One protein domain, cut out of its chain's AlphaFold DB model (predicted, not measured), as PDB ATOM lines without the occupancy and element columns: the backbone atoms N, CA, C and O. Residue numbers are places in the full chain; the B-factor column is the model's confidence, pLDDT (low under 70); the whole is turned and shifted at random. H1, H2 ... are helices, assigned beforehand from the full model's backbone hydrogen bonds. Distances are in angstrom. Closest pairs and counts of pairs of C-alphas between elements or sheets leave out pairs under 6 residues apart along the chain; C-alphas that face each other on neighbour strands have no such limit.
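This is residues 2 to 123 of the 123 residues of an uncharacterized protein of Euryarchaeota archaeon (UniProt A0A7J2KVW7). Four helices, H2 to H5, make a compact body, and most of a fifth, H1, sticks out from it as an arm that makes the longest axis. In the body H3 and H4 cross each other, H2 meets H3 near one end of H3, and H5 packs across the first part of H4. The printed part has 122 residues with five named helices, H1 to H5 in order along the chain, and no named strand; the class is all helix. The whole is only just loose, close to compact, with a radius of gyration of the C-alphas of 16.5 A, and spans 60 by 30 by 28 A.

H1, residues 3 to 21, touches H2, residues 35 to 51, with residues 16 to 20 alone; the closest C-alphas, of Leu 20 and Arg 45, are 6.1 A apart. The two are a helical hairpin, at a shallow tilt of 32 degrees, opposite ways. H2 also forms a helical hairpin with H3, residues 59 to 72, at a steep tilt of 40 degrees, opposite ways; the closest C-alphas, of Ile 41 and Ala 60, are 5.5 A apart. H3 touches H4, residues 77 to 93, at a steep tilt of 51 degrees, opposite ways, closest at the C-alphas of Met 63 and Tyr 83, 5.6 A apart. H4 touches H5, residues 110 to 122, with residues 78 to 82 alone; they are about perpendicular at 76 degrees, and the closest C-alphas, of Glu 78 and Glu 112, are 5.9 A apart. The helix packing is mostly crossed: of these four touching pairs, one is at a shallow tilt. H3 and H5 are close but not clearly touching, with the C-alphas of Val 62 and Lys 120 closest at 6.5 A. H1 is apart from H3, H4 and H5. In H1, H2, H4 and H5 every O i to N i+4 pair is within hydrogen-bond range; in H3, 9 of 10 are.

H1 is the longest helix, 27.0 A from C-alpha 3 at (48.691, -30.065, 34.375) to C-alpha 21. H2 and H4 each measure 24.4 A, H3 20.4 A, and H5 18.5 A, ending at C-alpha 122 at (37.293, 4.632, 34.199).

The farthest C-alphas, of Pro 2 and Asp 101, are 60.1 A apart. Residues 2 to 14, of which 3 to 14 belong to H1, stand free; the body without them spans 40 by 30 by 28 A. The links H1 to H2 and H4 to H5 are long, and H3 to H4 is tight. The printed part has no cut. Its mean pLDDT is 90.1, with residues 2 to 5 and 103 to 106 under 70.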
ATOM      1  N   PRO A   2      52.537 -31.872  35.269       60.47
ATOM      2  CA  PRO A   2      52.433 -31.030  34.058       60.47
ATOM      3  C   PRO A   2      51.131 -30.203  33.964       60.47
ATOM      4  O   PRO A   2      51.172 -29.038  33.577       60.47
ATOM      5  N   ALA A   3      50.003 -30.727  34.460       63.66
ATOM      6  CA  ALA A   3      48.691 -30.065  34.375       63.66
ATOM      7  C   ALA A   3      48.619 -28.664  35.036       63.66
ATOM      8  O   ALA A   3      47.870 -27.793  34.599       63.66
ATOM      9  N   LYS A   4      49.416 -28.402  36.088       63.06
ATOM     10  CA  LYS A   4      49.470 -27.076  36.741       63.06
ATOM     11  C   LYS A   4      50.235 -26.033  35.912       63.06
ATOM     12  O   LYS A   4      49.931 -24.846  36.021       63.06
ATOM     13  N   ALA A   5      51.222 -26.455  35.121       64.88
ATOM     14  CA  ALA A   5      52.022 -25.562  34.283       64.88
ATOM     15  C   ALA A   5      51.241 -25.135  33.032       64.88
ATOM     16  O   ALA A   5      51.180 -23.941  32.741       64.88
ATOM     17  N   GLU A   6      50.555 -26.082  32.384       70.81
ATOM     18  CA  GLU A   6      49.636 -25.813  31.268       70.81
ATOM     19  C   GLU A   6      48.514 -24.856  31.691       70.81
ATOM     20  O   GLU A   6      48.293 -23.833  31.046       70.81
ATOM     21  N   SER A   7      47.893 -25.090  32.853       78.31
ATOM     22  CA  SER A   7      46.846 -24.204  33.380       78.31
ATOM     23  C   SER A   7      47.334 -22.771  33.646       78.31
ATOM     24  O   SER A   7      46.610 -21.803  33.402       78.31
ATOM     25  N   ARG A   8      48.576 -22.595  34.124       77.50
ATOM     26  CA  ARG A   8      49.164 -21.264  34.358       77.50
ATOM     27  C   ARG A   8      49.488 -20.547  33.045       77.50
ATOM     28  O   ARG A   8      49.330 -19.330  32.977       77.50
ATOM     29  N   PHE A   9      49.964 -21.278  32.041       82.69
ATOM     30  CA  PHE A   9      50.278 -20.729  30.724       82.69
ATOM     31  C   PHE A   9      49.016 -20.241  30.005       82.69
ATOM     32  O   PHE A   9      48.977 -19.086  29.586       82.69
ATOM     33  N   VAL A  10      47.961 -21.060  29.981       84.38
ATOM     34  CA  VAL A  10      46.661 -20.699  29.390       84.38
ATOM     35  C   VAL A  10      46.098 -19.431  30.036       84.38
ATOM     36  O   VAL A  10      45.810 -18.471  29.335       84.38
ATOM     37  N   ARG A  11      46.095 -19.336  31.373       82.75
ATOM     38  CA  ARG A  11      45.632 -18.120  32.074       82.75
ATOM     39  C   ARG A  11      46.418 -16.859  31.708       82.75
ATOM     40  O   ARG A  11      45.856 -15.766  31.685       82.75
ATOM     41  N   LYS A  12      47.731 -16.980  31.476       85.00
ATOM     42  CA  LYS A  12      48.549 -15.843  31.027       85.00
ATOM     43  C   LYS A  12      48.180 -15.435  29.604       85.00
ATOM     44  O   LYS A  12      48.055 -14.241  29.356       85.00
ATOM     45  N   LEU A  13      47.985 -16.402  28.707       88.12
ATOM     46  CA  LEU A  13      47.535 -16.141  27.340       88.12
ATOM     47  C   LEU A  13      46.155 -15.483  27.312       88.12
ATOM     48  O   LEU A  13      45.998 -14.477  26.629       88.12
ATOM     49  N   ASP A  14      45.202 -15.966  28.109       89.19
ATOM     50  CA  ASP A  14      43.869 -15.365  28.214       89.19
ATOM     51  C   ASP A  14      43.966 -13.895  28.624       89.19
ATOM     52  O   ASP A  14      43.359 -13.024  28.002       89.19
ATOM     53  N   LYS A  15      44.801 -13.589  29.627       86.56
ATOM     54  CA  LYS A  15      45.010 -12.208  30.077       86.56
ATOM     55  C   LYS A  15      45.570 -11.328  28.956       86.56
ATOM     56  O   LYS A  15      45.120 -10.196  28.800       86.56
ATOM     57  N   VAL A  16      46.526 -11.832  28.175       90.19
ATOM     58  CA  VAL A  16      47.098 -11.112  27.025       90.19
ATOM     59  C   VAL A  16      46.030 -10.858  25.962       90.19
ATOM     60  O   VAL A  16      45.859  -9.718  25.535       90.19
ATOM     61  N   LEU A  17      45.283 -11.893  25.573       90.50
ATOM     62  CA  LEU A  17      44.263 -11.808  24.527       90.50
ATOM     63  C   LEU A  17      43.128 -10.855  24.909       90.50
ATOM     64  O   LEU A  17      42.725 -10.037  24.085       90.50
ATOM     65  N   ILE A  18      42.651 -10.916  26.155       89.44
ATOM     66  CA  ILE A  18      41.607 -10.017  26.664       89.44
ATOM     67  C   ILE A  18      42.082  -8.563  26.617       89.44
ATOM     68  O   ILE A  18      41.367  -7.700  26.120       89.44
ATOM     69  N   ASN A  19      43.296  -8.278  27.095       88.88
ATOM     70  CA  ASN A  19      43.796  -6.903  27.156       88.88
ATOM     71  C   ASN A  19      44.124  -6.321  25.780       88.88
ATOM     72  O   ASN A  19      43.948  -5.123  25.566       88.88
ATOM     73  N   LEU A  20      44.572  -7.154  24.839       92.31
ATOM     74  CA  LEU A  20      44.857  -6.707  23.480       92.31
ATOM     75  C   LEU A  20      43.568  -6.431  22.694       92.31
ATOM     76  O   LEU A  20      43.497  -5.431  21.981       92.31
ATOM     77  N   ASN A  21      42.543  -7.270  22.880       91.56
ATOM     78  CA  ASN A  21      41.291  -7.224  22.120       91.56
ATOM     79  C   ASN A  21      40.144  -6.487  22.826       91.56
ATOM     80  O   ASN A  21      39.027  -6.480  22.307       91.56
ATOM     81  N   ARG A  22      40.376  -5.871  23.992       92.06
ATOM     82  CA  ARG A  22      39.324  -5.097  24.667       92.06
ATOM     83  C   ARG A  22      38.804  -3.971  23.755       92.06
ATOM     84  O   ARG A  22      39.589  -3.421  22.972       92.06
ATOM     85  N   PRO A  23      37.516  -3.603  23.827       92.94
ATOM     86  CA  PRO A  23      36.976  -2.512  23.021       92.94
ATOM     87  C   PRO A  23      37.759  -1.208  23.221       92.94
ATOM     88  O   PRO A  23      38.296  -0.961  24.299       92.94
ATOM     89  N   ILE A  24      37.852  -0.384  22.178       95.06
ATOM     90  CA  ILE A  24      38.314   1.002  22.315       95.06
ATOM     91  C   ILE A  24      37.084   1.826  22.682       95.06
ATOM     92  O   ILE A  24      36.108   1.830  21.935       95.06
ATOM     93  N   ILE A  25      37.116   2.485  23.837       95.31
ATOM     94  CA  ILE A  25      35.989   3.279  24.330       95.31
ATOM     95  C   ILE A  25      36.085   4.692  23.756       95.31
ATOM     96  O   ILE A  25      37.094   5.375  23.922       95.31
ATOM     97  N   LEU A  26      35.016   5.126  23.094       96.19
ATOM     98  CA  LEU A  26      34.822   6.485  22.591       96.19
ATOM     99  C   LEU A  26      33.560   7.081  23.224       96.19
ATOM    100  O   LEU A  26      32.772   6.375  23.858       96.19
ATOM    101  N   HIS A  27      33.348   8.380  23.038       94.31
ATOM    102  CA  HIS A  27      32.092   9.020  23.403       94.31
ATOM    103  C   HIS A  27      30.908   8.365  22.643       94.31
ATOM    104  O   HIS A  27      31.047   8.126  21.442       94.31
ATOM    105  N   PRO A  28      29.731   8.115  23.268       87.94
ATOM    106  CA  PRO A  28      28.620   7.321  22.697       87.94
ATOM    107  C   PRO A  28      28.030   7.765  21.343       87.94
ATOM    108  O   PRO A  28      27.201   7.057  20.780       87.94
ATOM    109  N   GLY A  29      28.431   8.925  20.819       83.44
ATOM    110  CA  GLY A  29      28.048   9.426  19.493       83.44
ATOM    111  C   GLY A  29      29.107   9.223  18.406       83.44
ATOM    112  O   GLY A  29      28.929   9.718  17.298       83.44
ATOM    113  N   TRP A  30      30.217   8.546  18.715       86.00
ATOM    114  CA  TRP A  30      31.355   8.390  17.815       86.00
ATOM    115  C   TRP A  30      31.760   6.924  17.687       86.00
ATOM    116  O   TRP A  30      31.828   6.199  18.676       86.00
ATOM    117  N   ILE A  31      32.031   6.486  16.458       77.31
ATOM    118  CA  ILE A  31      32.283   5.068  16.150       77.31
ATOM    119  C   ILE A  31      33.688   4.862  15.575       77.31
ATOM    120  O   ILE A  31      34.288   3.804  15.759       77.31
ATOM    121  N   GLU A  32      34.248   5.874  14.910       87.06
ATOM    122  CA  GLU A  32      35.476   5.713  14.138       87.06
ATOM    123  C   GLU A  32      36.622   6.595  14.631       87.06
ATOM    124  O   GLU A  32      36.447   7.752  15.008       87.06
ATOM    125  N   ILE A  33      37.826   6.025  14.563       90.69
ATOM    126  CA  ILE A  33      39.100   6.720  14.743       90.69
ATOM    127  C   ILE A  33      40.070   6.321  13.619       90.69
ATOM    128  O   ILE A  33      39.942   5.219  13.069       90.69
ATOM    129  N   PRO A  34      41.066   7.162  13.287       91.44
ATOM    130  CA  PRO A  34      42.040   6.860  12.241       91.44
ATOM    131  C   PRO A  34      42.845   5.580  12.510       91.44
ATOM    132  O   PRO A  34      43.240   5.300  13.643       91.44
ATOM    133  N   ASP A  35      43.192   4.838  11.457       93.31
ATOM    134  CA  ASP A  35      43.909   3.561  11.597       93.31
ATOM    135  C   ASP A  35      45.309   3.700  12.206       93.31
ATOM    136  O   ASP A  35      45.760   2.809  12.927       93.31
ATOM    137  N   LYS A  36      45.995   4.830  11.976       93.88
ATOM    138  CA  LYS A  36      47.267   5.131  12.656       93.88
ATOM    139  C   LYS A  36      47.091   5.161  14.178       93.88
ATOM    140  O   LYS A  36      47.924   4.616  14.896       93.88
ATOM    141  N   LEU A  37      45.985   5.734  14.662       94.12
ATOM    142  CA  LEU A  37      45.683   5.796  16.089       94.12
ATOM    143  C   LEU A  37      45.289   4.421  16.642       94.12
ATOM    144  O   LEU A  37      45.783   4.038  17.697       94.12
ATOM    145  N   LYS A  38      44.495   3.632  15.902       95.00
ATOM    146  CA  LYS A  38      44.195   2.236  16.280       95.00
ATOM    147  C   LYS A  38      45.473   1.413  16.449       95.00
ATOM    148  O   LYS A  38      45.626   0.710  17.444       95.00
ATOM    149  N   LYS A  39      46.411   1.523  15.500       95.56
ATOM    150  CA  LYS A  39      47.718   0.850  15.581       95.56
ATOM    151  C   LYS A  39      48.504   1.302  16.810       95.56
ATOM    152  O   LYS A  39      49.037   0.456  17.519       95.56
ATOM    153  N   GLN A  40      48.527   2.603  17.090       97.25
ATOM    154  CA  GLN A  40      49.214   3.145  18.260       97.25
ATOM    155  C   GLN A  40      48.615   2.648  19.584       97.25
ATOM    156  O   GLN A  40      49.366   2.288  20.488       97.25
ATOM    157  N   ILE A  41      47.285   2.556  19.686       96.88
ATOM    158  CA  ILE A  41      46.597   1.960  20.842       96.88
ATOM    159  C   ILE A  41      47.034   0.503  21.035       96.88
ATOM    160  O   ILE A  41      47.415   0.113  22.138       96.88
ATOM    161  N   SER A  42      47.049  -0.297  19.965       96.12
ATOM    162  CA  SER A  42      47.511  -1.689  20.028       96.12
ATOM    163  C   SER A  42      48.970  -1.803  20.482       96.12
ATOM    164  O   SER A  42      49.285  -2.664  21.306       96.12
ATOM    165  N   THR A  43      49.851  -0.919  20.004       96.50
ATOM    166  CA  THR A  43      51.253  -0.853  20.443       96.50
ATOM    167  C   THR A  43      51.356  -0.544  21.937       96.50
ATOM    168  O   THR A  43      52.058  -1.244  22.666       96.50
ATOM    169  N   GLU A  44      50.622   0.451  22.433       96.75
ATOM    170  CA  GLU A  44      50.660   0.823  23.852       96.75
ATOM    171  C   GLU A  44      50.076  -0.257  24.768       96.75
ATOM    172  O   GLU A  44      50.625  -0.509  25.843       96.75
ATOM    173  N   ARG A  45      49.020  -0.953  24.332       96.44
ATOM    174  CA  ARG A  45      48.491  -2.128  25.040       96.44
ATOM    175  C   ARG A  45      49.537  -3.239  25.122       96.44
ATOM    176  O   ARG A  45      49.714  -3.834  26.184       96.44
ATOM    177  N   ALA A  46      50.272  -3.500  24.038       95.00
ATOM    178  CA  ALA A  46      51.362  -4.473  24.045       95.00
ATOM    179  C   ALA A  46      52.482  -4.070  25.022       95.00
ATOM    180  O   ALA A  46      52.943  -4.901  25.805       95.00
ATOM    181  N   GLU A  47      52.872  -2.793  25.058       94.62
ATOM    182  CA  GLU A  47      53.834  -2.291  26.048       94.62
ATOM    183  C   GLU A  47      53.340  -2.474  27.491       94.62
ATOM    184  O   GLU A  47      54.112  -2.882  28.361       94.62
ATOM    185  N   GLN A  48      52.066  -2.179  27.760       93.88
ATOM    186  CA  GLN A  48      51.437  -2.384  29.065       93.88
ATOM    187  C   GLN A  48      51.451  -3.857  29.484       93.88
ATOM    188  O   GLN A  48      51.818  -4.164  30.619       93.88
ATOM    189  N   ILE A  49      51.123  -4.766  28.559       92.62
ATOM    190  CA  ILE A  49      51.190  -6.220  28.760       92.62
ATOM    191  C   ILE A  49      52.606  -6.643  29.155       92.62
ATOM    192  O   ILE A  49      52.774  -7.347  30.152       92.62
ATOM    193  N   LEU A  50      53.622  -6.186  28.419       91.88
ATOM    194  CA  LEU A  50      55.023  -6.510  28.698       91.88
ATOM    195  C   LEU A  50      55.493  -5.958  30.052       91.88
ATOM    196  O   LEU A  50      56.278  -6.607  30.741       91.88
ATOM    197  N   LYS A  51      54.986  -4.788  30.455       91.19
ATOM    198  CA  LYS A  51      55.276  -4.152  31.752       91.19
ATOM    199  C   LYS A  51      54.438  -4.713  32.909       91.19
ATOM    200  O   LYS A  51      54.716  -4.390  34.057       91.19
ATOM    201  N   GLY A  52      53.419  -5.527  32.628       87.44
ATOM    202  CA  GLY A  52      52.483  -6.048  33.628       87.44
ATOM    203  C   GLY A  52      51.446  -5.035  34.136       87.44
ATOM    204  O   GLY A  52      50.753  -5.332  35.106       87.44
ATOM    205  N   ASN A  53      51.301  -3.879  33.481       84.31
ATOM    206  CA  ASN A  53      50.417  -2.780  33.890       84.31
ATOM    207  C   ASN A  53      49.096  -2.829  33.114       84.31
ATOM    208  O   ASN A  53      48.933  -2.105  32.137       84.31
ATOM    209  N   LEU A  54      48.175  -3.702  33.523       82.69
ATOM    210  CA  LEU A  54      46.984  -4.054  32.733       82.69
ATOM    211  C   LEU A  54      45.679  -3.402  33.200       82.69
ATOM    212  O   LEU A  54      44.644  -3.600  32.579       82.69
ATOM    213  N   ASP A  55      45.719  -2.634  34.282       83.06
ATOM    214  CA  ASP A  55      44.501  -2.214  34.982       83.06
ATOM    215  C   ASP A  55      43.995  -0.830  34.541       83.06
ATOM    216  O   ASP A  55      43.167  -0.234  35.226       83.06
ATOM    217  N   ARG A  56      44.551  -0.264  33.458       92.00
ATOM    218  CA  ARG A  56      44.277   1.114  33.025       92.00
ATOM    219  C   ARG A  56      44.381   1.299  31.520       92.00
ATOM    220  O   ARG A  56      45.265   0.726  30.882       92.00
ATOM    221  N   ALA A  57      43.573   2.211  30.995       96.25
ATOM    222  CA  ALA A  57      43.700   2.702  29.636       96.25
ATOM    223  C   ALA A  57      45.079   3.303  29.328       96.25
ATOM    224  O   ALA A  57      45.788   3.825  30.200       96.25
ATOM    225  N   THR A  58      45.464   3.214  28.058       96.81
ATOM    226  CA  THR A  58      46.687   3.809  27.532       96.81
ATOM    227  C   THR A  58      46.510   5.307  27.283       96.81
ATOM    228  O   THR A  58      45.401   5.840  27.284       96.81
ATOM    229  N   ASP A  59      47.618   6.006  27.045       96.94
ATOM    230  CA  ASP A  59      47.609   7.428  26.686       96.94
ATOM    231  C   ASP A  59      46.822   7.672  25.392       96.94
ATOM    232  O   ASP A  59      45.984   8.570  25.327       96.94
ATOM    233  N   ALA A  60      47.047   6.833  24.377       97.31
ATOM    234  CA  ALA A  60      46.346   6.916  23.102       97.31
ATOM    235  C   ALA A  60      44.835   6.642  23.225       97.31
ATOM    236  O   ALA A  60      44.056   7.261  22.502       97.31
ATOM    237  N   GLU A  61      44.402   5.765  24.138       97.38
ATOM    238  CA  GLU A  61      42.973   5.518  24.392       97.38
ATOM    239  C   GLU A  61      42.294   6.715  25.055       97.38
ATOM    240  O   GLU A  61      41.219   7.126  24.625       97.38
ATOM    241  N   VAL A  62      42.938   7.318  26.057       97.88
ATOM    242  CA  VAL A  62      42.427   8.536  26.702       97.88
ATOM    243  C   VAL A  62      42.337   9.677  25.694       97.88
ATOM    244  O   VAL A  62      41.330  10.380  25.648       97.88
ATOM    245  N   MET A  63      43.361   9.845  24.855       96.31
ATOM    246  CA  MET A  63      43.355  10.857  23.801       96.31
ATOM    247  C   MET A  63      42.219  10.616  22.801       96.31
ATOM    248  O   MET A  63      41.493  11.555  22.478       96.31
ATOM    249  N   ALA A  64      42.011   9.367  22.364       97.00
ATOM    250  CA  ALA A  64      40.912   9.002  21.473       97.00
ATOM    251  C   ALA A  64      39.540   9.313  22.095       97.00
ATOM    252  O   ALA A  64      38.687   9.919  21.443       97.00
ATOM    253  N   TYR A  65      39.352   8.961  23.370       97.38
ATOM    254  CA  TYR A  65      38.131   9.266  24.108       97.38
ATOM    255  C   TYR A  65      37.889  10.778  24.187       97.38
ATOM    256  O   TYR A  65      36.839  11.247  23.753       97.38
ATOM    257  N   LEU A  66      38.869  11.556  24.660       96.75
ATOM    258  CA  LEU A  66      38.742  13.012  24.797       96.75
ATOM    259  C   LEU A  66      38.539  13.716  23.452       96.75
ATOM    260  O   LEU A  66      37.731  14.638  23.373       96.75
ATOM    261  N   SER A  67      39.199  13.246  22.389       95.00
ATOM    262  CA  SER A  67      38.966  13.725  21.024       95.00
ATOM    263  C   SER A  67      37.496  13.550  20.640       95.00
ATOM    264  O   SER A  67      36.826  14.526  20.309       95.00
ATOM    265  N   SER A  68      36.954  12.337  20.784       95.81
ATOM    266  CA  SER A  68      35.545  12.068  20.471       95.81
ATOM    267  C   SER A  68      34.561  12.816  21.380       95.81
ATOM    268  O   SER A  68      33.517  13.269  20.916       95.81
ATOM    269  N   ALA A  69      34.890  13.002  22.661       95.62
ATOM    270  CA  ALA A  69      34.059  13.738  23.609       95.62
ATOM    271  C   ALA A  69      34.012  15.238  23.282       95.62
ATOM    272  O   ALA A  69      32.938  15.836  23.318       95.62
ATOM    273  N   SER A  70      35.147  15.825  22.880       94.31
ATOM    274  CA  SER A  70      35.241  17.243  22.500       94.31
ATOM    275  C   SER A  70      34.384  17.617  21.287       94.31
ATOM    276  O   SER A  70      33.986  18.769  21.135       94.31
ATOM    277  N   MET A  71      34.076  16.639  20.428       92.62
ATOM    278  CA  MET A  71      33.189  16.825  19.277       92.62
ATOM    279  C   MET A  71      31.712  16.869  19.679       92.62
ATOM    280  O   MET A  71      30.901  17.436  18.951       92.62
ATOM    281  N   ALA A  72      31.352  16.278  20.822       92.69
ATOM    282  CA  ALA A  72      29.986  16.299  21.334       92.69
ATOM    283  C   ALA A  72      29.698  17.561  22.158       92.69
ATOM    284  O   ALA A  72      28.604  18.119  22.071       92.69
ATOM    285  N   ALA A  73      30.670  18.009  22.953       93.00
ATOM    286  CA  ALA A  73      30.580  19.226  23.748       93.00
ATOM    287  C   ALA A  73      31.983  19.768  24.075       93.00
ATOM    288  O   ALA A  73      32.944  18.996  24.110       93.00
ATOM    289  N   PRO A  74      32.118  21.072  24.378       95.88
ATOM    290  CA  PRO A  74      33.374  21.624  24.869       95.88
ATOM    291  C   PRO A  74      33.868  20.884  26.118       95.88
ATOM    292  O   PRO A  74      33.099  20.630  27.048       95.88
ATOM    293  N   LEU A  75      35.160  20.556  26.147       96.06
ATOM    294  CA  LEU A  75      35.796  19.976  27.328       96.06
ATOM    295  C   LEU A  75      35.977  21.046  28.410       96.06
ATOM    296  O   LEU A  75      36.242  22.209  28.101       96.06
ATOM    297  N   LEU A  76      35.910  20.639  29.680       96.75
ATOM    298  CA  LEU A  76      36.429  21.475  30.766       96.75
ATOM    299  C   LEU A  76      37.934  21.689  30.572       96.75
ATOM    300  O   LEU A  76      38.614  20.857  29.960       96.75
ATOM    301  N   GLN A  77      38.448  22.796  31.103       94.81
ATOM    302  CA  GLN A  77      39.812  23.255  30.843       94.81
ATOM    303  C   GLN A  77      40.866  22.185  31.158       94.81
ATOM    304  O   GLN A  77      41.794  21.988  30.378       94.81
ATOM    305  N   GLU A  78      40.704  21.457  32.257       96.31
ATOM    306  CA  GLU A  78      41.631  20.418  32.696       96.31
ATOM    307  C   GLU A  78      41.666  19.245  31.712       96.31
ATOM    308  O   GLU A  78      42.735  18.774  31.328       96.31
ATOM    309  N   TYR A  79      40.504  18.802  31.226       97.06
ATOM    310  CA  TYR A  79      40.426  17.740  30.220       97.06
ATOM    311  C   TYR A  79      40.924  18.202  28.849       97.06
ATOM    312  O   TYR A  79      41.509  17.402  28.120       97.06
ATOM    313  N   ALA A  80      40.750  19.482  28.506       95.00
ATOM    314  CA  ALA A  80      41.361  20.063  27.314       95.00
ATOM    315  C   ALA A  80      42.897  20.052  27.414       95.00
ATOM    316  O   ALA A  80      43.569  19.644  26.467       95.00
ATOM    317  N   ASN A  81      43.457  20.407  28.574       94.75
ATOM    318  CA  ASN A  81      44.900  20.363  28.819       94.75
ATOM    319  C   ASN A  81      45.444  18.927  28.749       94.75
ATOM    320  O   ASN A  81      46.445  18.681  28.075       94.75
ATOM    321  N   ILE A  82      44.744  17.961  29.357       96.69
ATOM    322  CA  ILE A  82      45.074  16.529  29.257       96.69
ATOM    323  C   ILE A  82      45.042  16.068  27.796       96.69
ATOM    324  O   ILE A  82      45.984  15.419  27.338       96.69
ATOM    325  N   TYR A  83      43.991  16.413  27.047       95.38
ATOM    326  CA  TYR A  83      43.883  16.070  25.631       95.38
ATOM    327  C   TYR A  83      45.069  16.612  24.833       95.38
ATOM    328  O   TYR A  83      45.704  15.850  24.112       95.38
ATOM    329  N   LEU A  84      45.401  17.894  24.992       93.25
ATOM    330  CA  LEU A  84      46.496  18.535  24.269       93.25
ATOM    331  C   LEU A  84      47.865  17.937  24.634       93.25
ATOM    332  O   LEU A  84      48.666  17.649  23.743       93.25
ATOM    333  N   HIS A  85      48.110  17.667  25.919       93.94
ATOM    334  CA  HIS A  85      49.326  16.996  26.385       93.94
ATOM    335  C   HIS A  85      49.493  15.611  25.737       93.94
ATOM    336  O   HIS A  85      50.554  15.272  25.200       93.94
ATOM    337  N   LEU A  86      48.428  14.805  25.745       94.94
ATOM    338  CA  LEU A  86      48.445  13.473  25.145       94.94
ATOM    339  C   LEU A  86      48.511  13.534  23.619       94.94
ATOM    340  O   LEU A  86      49.230  12.743  23.017       94.94
ATOM    341  N   PHE A  87      47.830  14.495  22.994       93.06
ATOM    342  CA  PHE A  87      47.866  14.725  21.555       93.06
ATOM    343  C   PHE A  87      49.300  14.934  21.074       93.06
ATOM    344  O   PHE A  87      49.752  14.204  20.195       93.06
ATOM    345  N   GLN A  88      50.060  15.843  21.692       90.75
ATOM    346  CA  GLN A  88      51.464  16.067  21.333       90.75
ATOM    347  C   GLN A  88      52.300  14.786  21.451       90.75
ATOM    348  O   GLN A  88      53.054  14.426  20.539       90.75
ATOM    349  N   LYS A  89      52.146  14.068  22.569       91.31
ATOM    350  CA  LYS A  89      52.875  12.824  22.835       91.31
ATOM    351  C   LYS A  89      52.541  11.744  21.807       91.31
ATOM    352  O   LYS A  89      53.445  11.061  21.325       91.31
ATOM    353  N   THR A  90      51.265  11.592  21.464       93.31
ATOM    354  CA  THR A  90      50.797  10.612  20.486       93.31
ATOM    355  C   THR A  90      51.233  10.988  19.077       93.31
ATOM    356  O   THR A  90      51.776  10.129  18.392       93.31
ATOM    357  N   MET A  91      51.082  12.247  18.655       91.25
ATOM    358  CA  MET A  91      51.487  12.701  17.318       91.25
ATOM    359  C   MET A  91      52.982  12.500  17.072       91.25
ATOM    360  O   MET A  91      53.364  11.982  16.024       91.25
ATOM    361  N   LYS A  92      53.817  12.766  18.085       89.88
ATOM    362  CA  LYS A  92      55.249  12.451  18.043       89.88
ATOM    363  C   LYS A  92      55.521  10.952  17.857       89.88
ATOM    364  O   LYS A  92      56.461  10.592  17.160       89.88
ATOM    365  N   ARG A  93      54.719  10.077  18.474       91.75
ATOM    366  CA  ARG A  93      54.857   8.610  18.359       91.75
ATOM    367  C   ARG A  93      54.416   8.070  17.000       91.75
ATOM    368  O   ARG A  93      54.987   7.089  16.543       91.75
ATOM    369  N   ILE A  94      53.421   8.695  16.368       92.44
ATOM    370  CA  ILE A  94      52.893   8.283  15.054       92.44
ATOM    371  C   ILE A  94      53.455   9.099  13.882       92.44
ATOM    372  O   ILE A  94      52.925   9.009  12.771       92.44
ATOM    373  N   GLU A  95      54.510   9.878  14.143       89.44
ATOM    374  CA  GLU A  95      55.272  10.655  13.158       89.44
ATOM    375  C   GLU A  95      54.386  11.603  12.332       89.44
ATOM    376  O   GLU A  95      54.492  11.693  11.109       89.44
ATOM    377  N   ILE A  96      53.467  12.296  13.011       87.62
ATOM    378  CA  ILE A  96      52.662  13.372  12.427       87.62
ATOM    379  C   ILE A  96      53.197  14.706  12.942       87.62
ATOM    380  O   ILE A  96      53.358  14.899  14.148       87.62
ATOM    381  N   GLU A  97      53.470  15.625  12.016       86.31
ATOM    382  CA  GLU A  97      53.911  16.978  12.339       86.31
ATOM    383  C   GLU A  97      52.787  17.754  13.036       86.31
ATOM    384  O   GLU A  97      51.642  17.776  12.578       86.31
ATOM    385  N   VAL A  98      53.118  18.375  14.169       82.19
ATOM    386  CA  VAL A  98      52.192  19.187  14.962       82.19
ATOM    387  C   VAL A  98      52.550  20.658  14.761       82.19
ATOM    388  O   VAL A  98      53.722  21.001  14.925       82.19
ATOM    389  N   PRO A  99      51.575  21.532  14.445       82.56
ATOM    390  CA  PRO A  99      51.798  22.971  14.372       82.56
ATOM    391  C   PRO A  99      52.504  23.511  15.630       82.56
ATOM    392  O   PRO A  99      52.078  23.167  16.735       82.56
ATOM    393  N   PRO A 100      53.536  24.368  15.498       79.19
ATOM    394  CA  PRO A 100      54.291  24.891  16.639       79.19
ATOM    395  C   PRO A 100      53.424  25.556  17.714       79.19
ATOM    396  O   PRO A 100      53.666  25.355  18.898       79.19
ATOM    397  N   ASP A 101      52.358  26.248  17.314       78.25
ATOM    398  CA  ASP A 101      51.433  26.921  18.236       78.25
ATOM    399  C   ASP A 101      50.669  25.931  19.136       78.25
ATOM    400  O   ASP A 101      50.248  26.266  20.240       78.25
ATOM    401  N   LEU A 102      50.513  24.679  18.690       71.25
ATOM    402  CA  LEU A 102      49.937  23.595  19.486       71.25
ATOM    403  C   LEU A 102      50.979  22.890  20.366       71.25
ATOM    404  O   LEU A 102      50.600  22.037  21.168       71.25
ATOM    405  N   LEU A 103      52.272  23.214  20.228       65.44
ATOM    406  CA  LEU A 103      53.369  22.651  21.023       65.44
ATOM    407  C   LEU A 103      53.601  23.388  22.354       65.44
ATOM    408  O   LEU A 103      54.251  22.829  23.234       65.44
ATOM    409  N   GLU A 104      53.020  24.575  22.559       66.00
ATOM    410  CA  GLU A 104      53.175  25.380  23.791       66.00
ATOM    411  C   GLU A 104      52.404  24.846  25.019       66.00
ATOM    412  O   GLU A 104      52.225  25.540  26.024       66.00
ATOM    413  N   VAL A 105      51.918  23.608  24.971       63.81
ATOM    414  CA  VAL A 105      51.130  23.033  26.067       63.81
ATOM    415  C   VAL A 105      52.038  22.785  27.268       63.81
ATOM    416  O   VAL A 105      53.044  22.079  27.192       63.81
ATOM    417  N   LYS A 106      51.658  23.384  28.399       67.75
ATOM    418  CA  LYS A 106      52.308  23.192  29.696       67.75
ATOM    419  C   LYS A 106      52.264  21.719  30.110       67.75
ATOM    420  O   LYS A 106      51.326  20.993  29.787       67.75
ATOM    421  N   ASN A 107      53.269  21.295  30.875       84.00
ATOM    422  CA  ASN A 107      53.172  20.044  31.624       84.00
ATOM    423  C   ASN A 107      51.899  20.060  32.475       84.00
ATOM    424  O   ASN A 107      51.528  21.115  33.000       84.00
ATOM    425  N   LEU A 108      51.262  18.895  32.602       93.62
ATOM    426  CA  LEU A 108      50.109  18.743  33.478       93.62
ATOM    427  C   LEU A 108      50.516  19.095  34.910       93.62
ATOM    428  O   LEU A 108      51.611  18.748  35.354       93.62
ATOM    429  N   ASN A 109      49.647  19.810  35.615       95.31
ATOM    430  CA  ASN A 109      49.805  19.992  37.053       95.31
ATOM    431  C   ASN A 109      49.328  18.740  37.816       95.31
ATOM    432  O   ASN A 109      48.637  17.890  37.255       95.31
ATOM    433  N   ASP A 110      49.642  18.648  39.110       97.31
ATOM    434  CA  ASP A 110      49.304  17.483  39.944       97.31
ATOM    435  C   ASP A 110      47.805  17.120  39.919       97.31
ATOM    436  O   ASP A 110      47.438  15.944  39.968       97.31
ATOM    437  N   TYR A 111      46.924  18.121  39.824       97.38
ATOM    438  CA  TYR A 111      45.480  17.904  39.747       97.38
ATOM    439  C   TYR A 111      45.077  17.292  38.401       97.38
ATOM    440  O   TYR A 111      44.350  16.301  38.363       97.38
ATOM    441  N   GLU A 112      45.603  17.812  37.294       97.56
ATOM    442  CA  GLU A 112      45.382  17.267  35.951       97.56
ATOM    443  C   GLU A 112      45.976  15.859  35.792       97.56
ATOM    444  O   GLU A 112      45.361  14.994  35.164       97.56
ATOM    445  N   GLU A 113      47.137  15.584  36.392       97.38
ATOM    446  CA  GLU A 113      47.721  14.241  36.419       97.38
ATOM    447  C   GLU A 113      46.821  13.243  37.156       97.38
ATOM    448  O   GLU A 113      46.616  12.114  36.689       97.38
ATOM    449  N   GLN A 114      46.246  13.659  38.287       98.12
ATOM    450  CA  GLN A 114      45.308  12.842  39.048       98.12
ATOM    451  C   GLN A 114      43.997  12.623  38.275       98.12
ATOM    452  O   GLN A 114      43.559  11.475  38.166       98.12
ATOM    453  N   LEU A 115      43.430  13.658  37.645       98.25
ATOM    454  CA  LEU A 115      42.251  13.532  36.777       98.25
ATOM    455  C   LEU A 115      42.507  12.584  35.598       98.25
ATOM    456  O   LEU A 115      41.676  11.730  35.287       98.25
ATOM    457  N   MET A 116      43.674  12.681  34.957       97.88
ATOM    458  CA  MET A 116      44.059  11.771  33.878       97.88
ATOM    459  C   MET A 116      44.157  10.326  34.382       97.88
ATOM    460  O   MET A 116      43.747   9.392  33.691       97.88
ATOM    461  N   LYS A 117      44.714  10.112  35.576       97.00
ATOM    462  CA  LYS A 117      44.837   8.783  36.184       97.00
ATOM    463  C   LYS A 117      43.477   8.175  36.521       97.00
ATOM    464  O   LYS A 117      43.307   6.970  36.334       97.00
ATOM    465  N   GLU A 118      42.538   8.980  37.001       97.88
ATOM    466  CA  GLU A 118      41.157   8.566  37.255       97.88
ATOM    467  C   GLU A 118      40.438   8.222  35.953       97.88
ATOM    468  O   GLU A 118      39.872   7.135  35.839       97.88
ATOM    469  N   LEU A 119      40.562   9.077  34.935       97.81
ATOM    470  CA  LEU A 119      39.991   8.830  33.615       97.81
ATOM    471  C   LEU A 119      40.526   7.528  33.003       97.81
ATOM    472  O   LEU A 119      39.753   6.728  32.491       97.81
ATOM    473  N   LYS A 120      41.827   7.252  33.137       97.31
ATOM    474  CA  LYS A 120      42.433   5.977  32.713       97.31
ATOM    475  C   LYS A 120      41.910   4.748  33.447       97.31
ATOM    476  O   LYS A 120      42.072   3.650  32.935       97.31
ATOM    477  N   GLY A 121      41.435   4.902  34.680       96.25
ATOM    478  CA  GLY A 121      40.828   3.805  35.433       96.25
ATOM    479  C   GLY A 121      39.350   3.614  35.100       96.25
ATOM    480  O   GLY A 121      38.832   2.517  35.273       96.25
ATOM    481  N   TRP A 122      38.681   4.677  34.652       96.06
ATOM    482  CA  TRP A 122      37.293   4.632  34.199       96.06
ATOM    483  C   TRP A 122      37.154   4.035  32.788       96.06
ATOM    484  O   TRP A 122      36.195   3.304  32.547       96.06
ATOM    485  N   ILE A 123      38.107   4.328  31.890       94.31
ATOM    486  CA  ILE A 123      38.231   3.728  30.545       94.31
ATOM    487  C   ILE A 123      38.804   2.306  30.635       94.31
ATOM    488  O   ILE A 123      38.215   1.382  30.030       94.31
TER     489      ILE A 123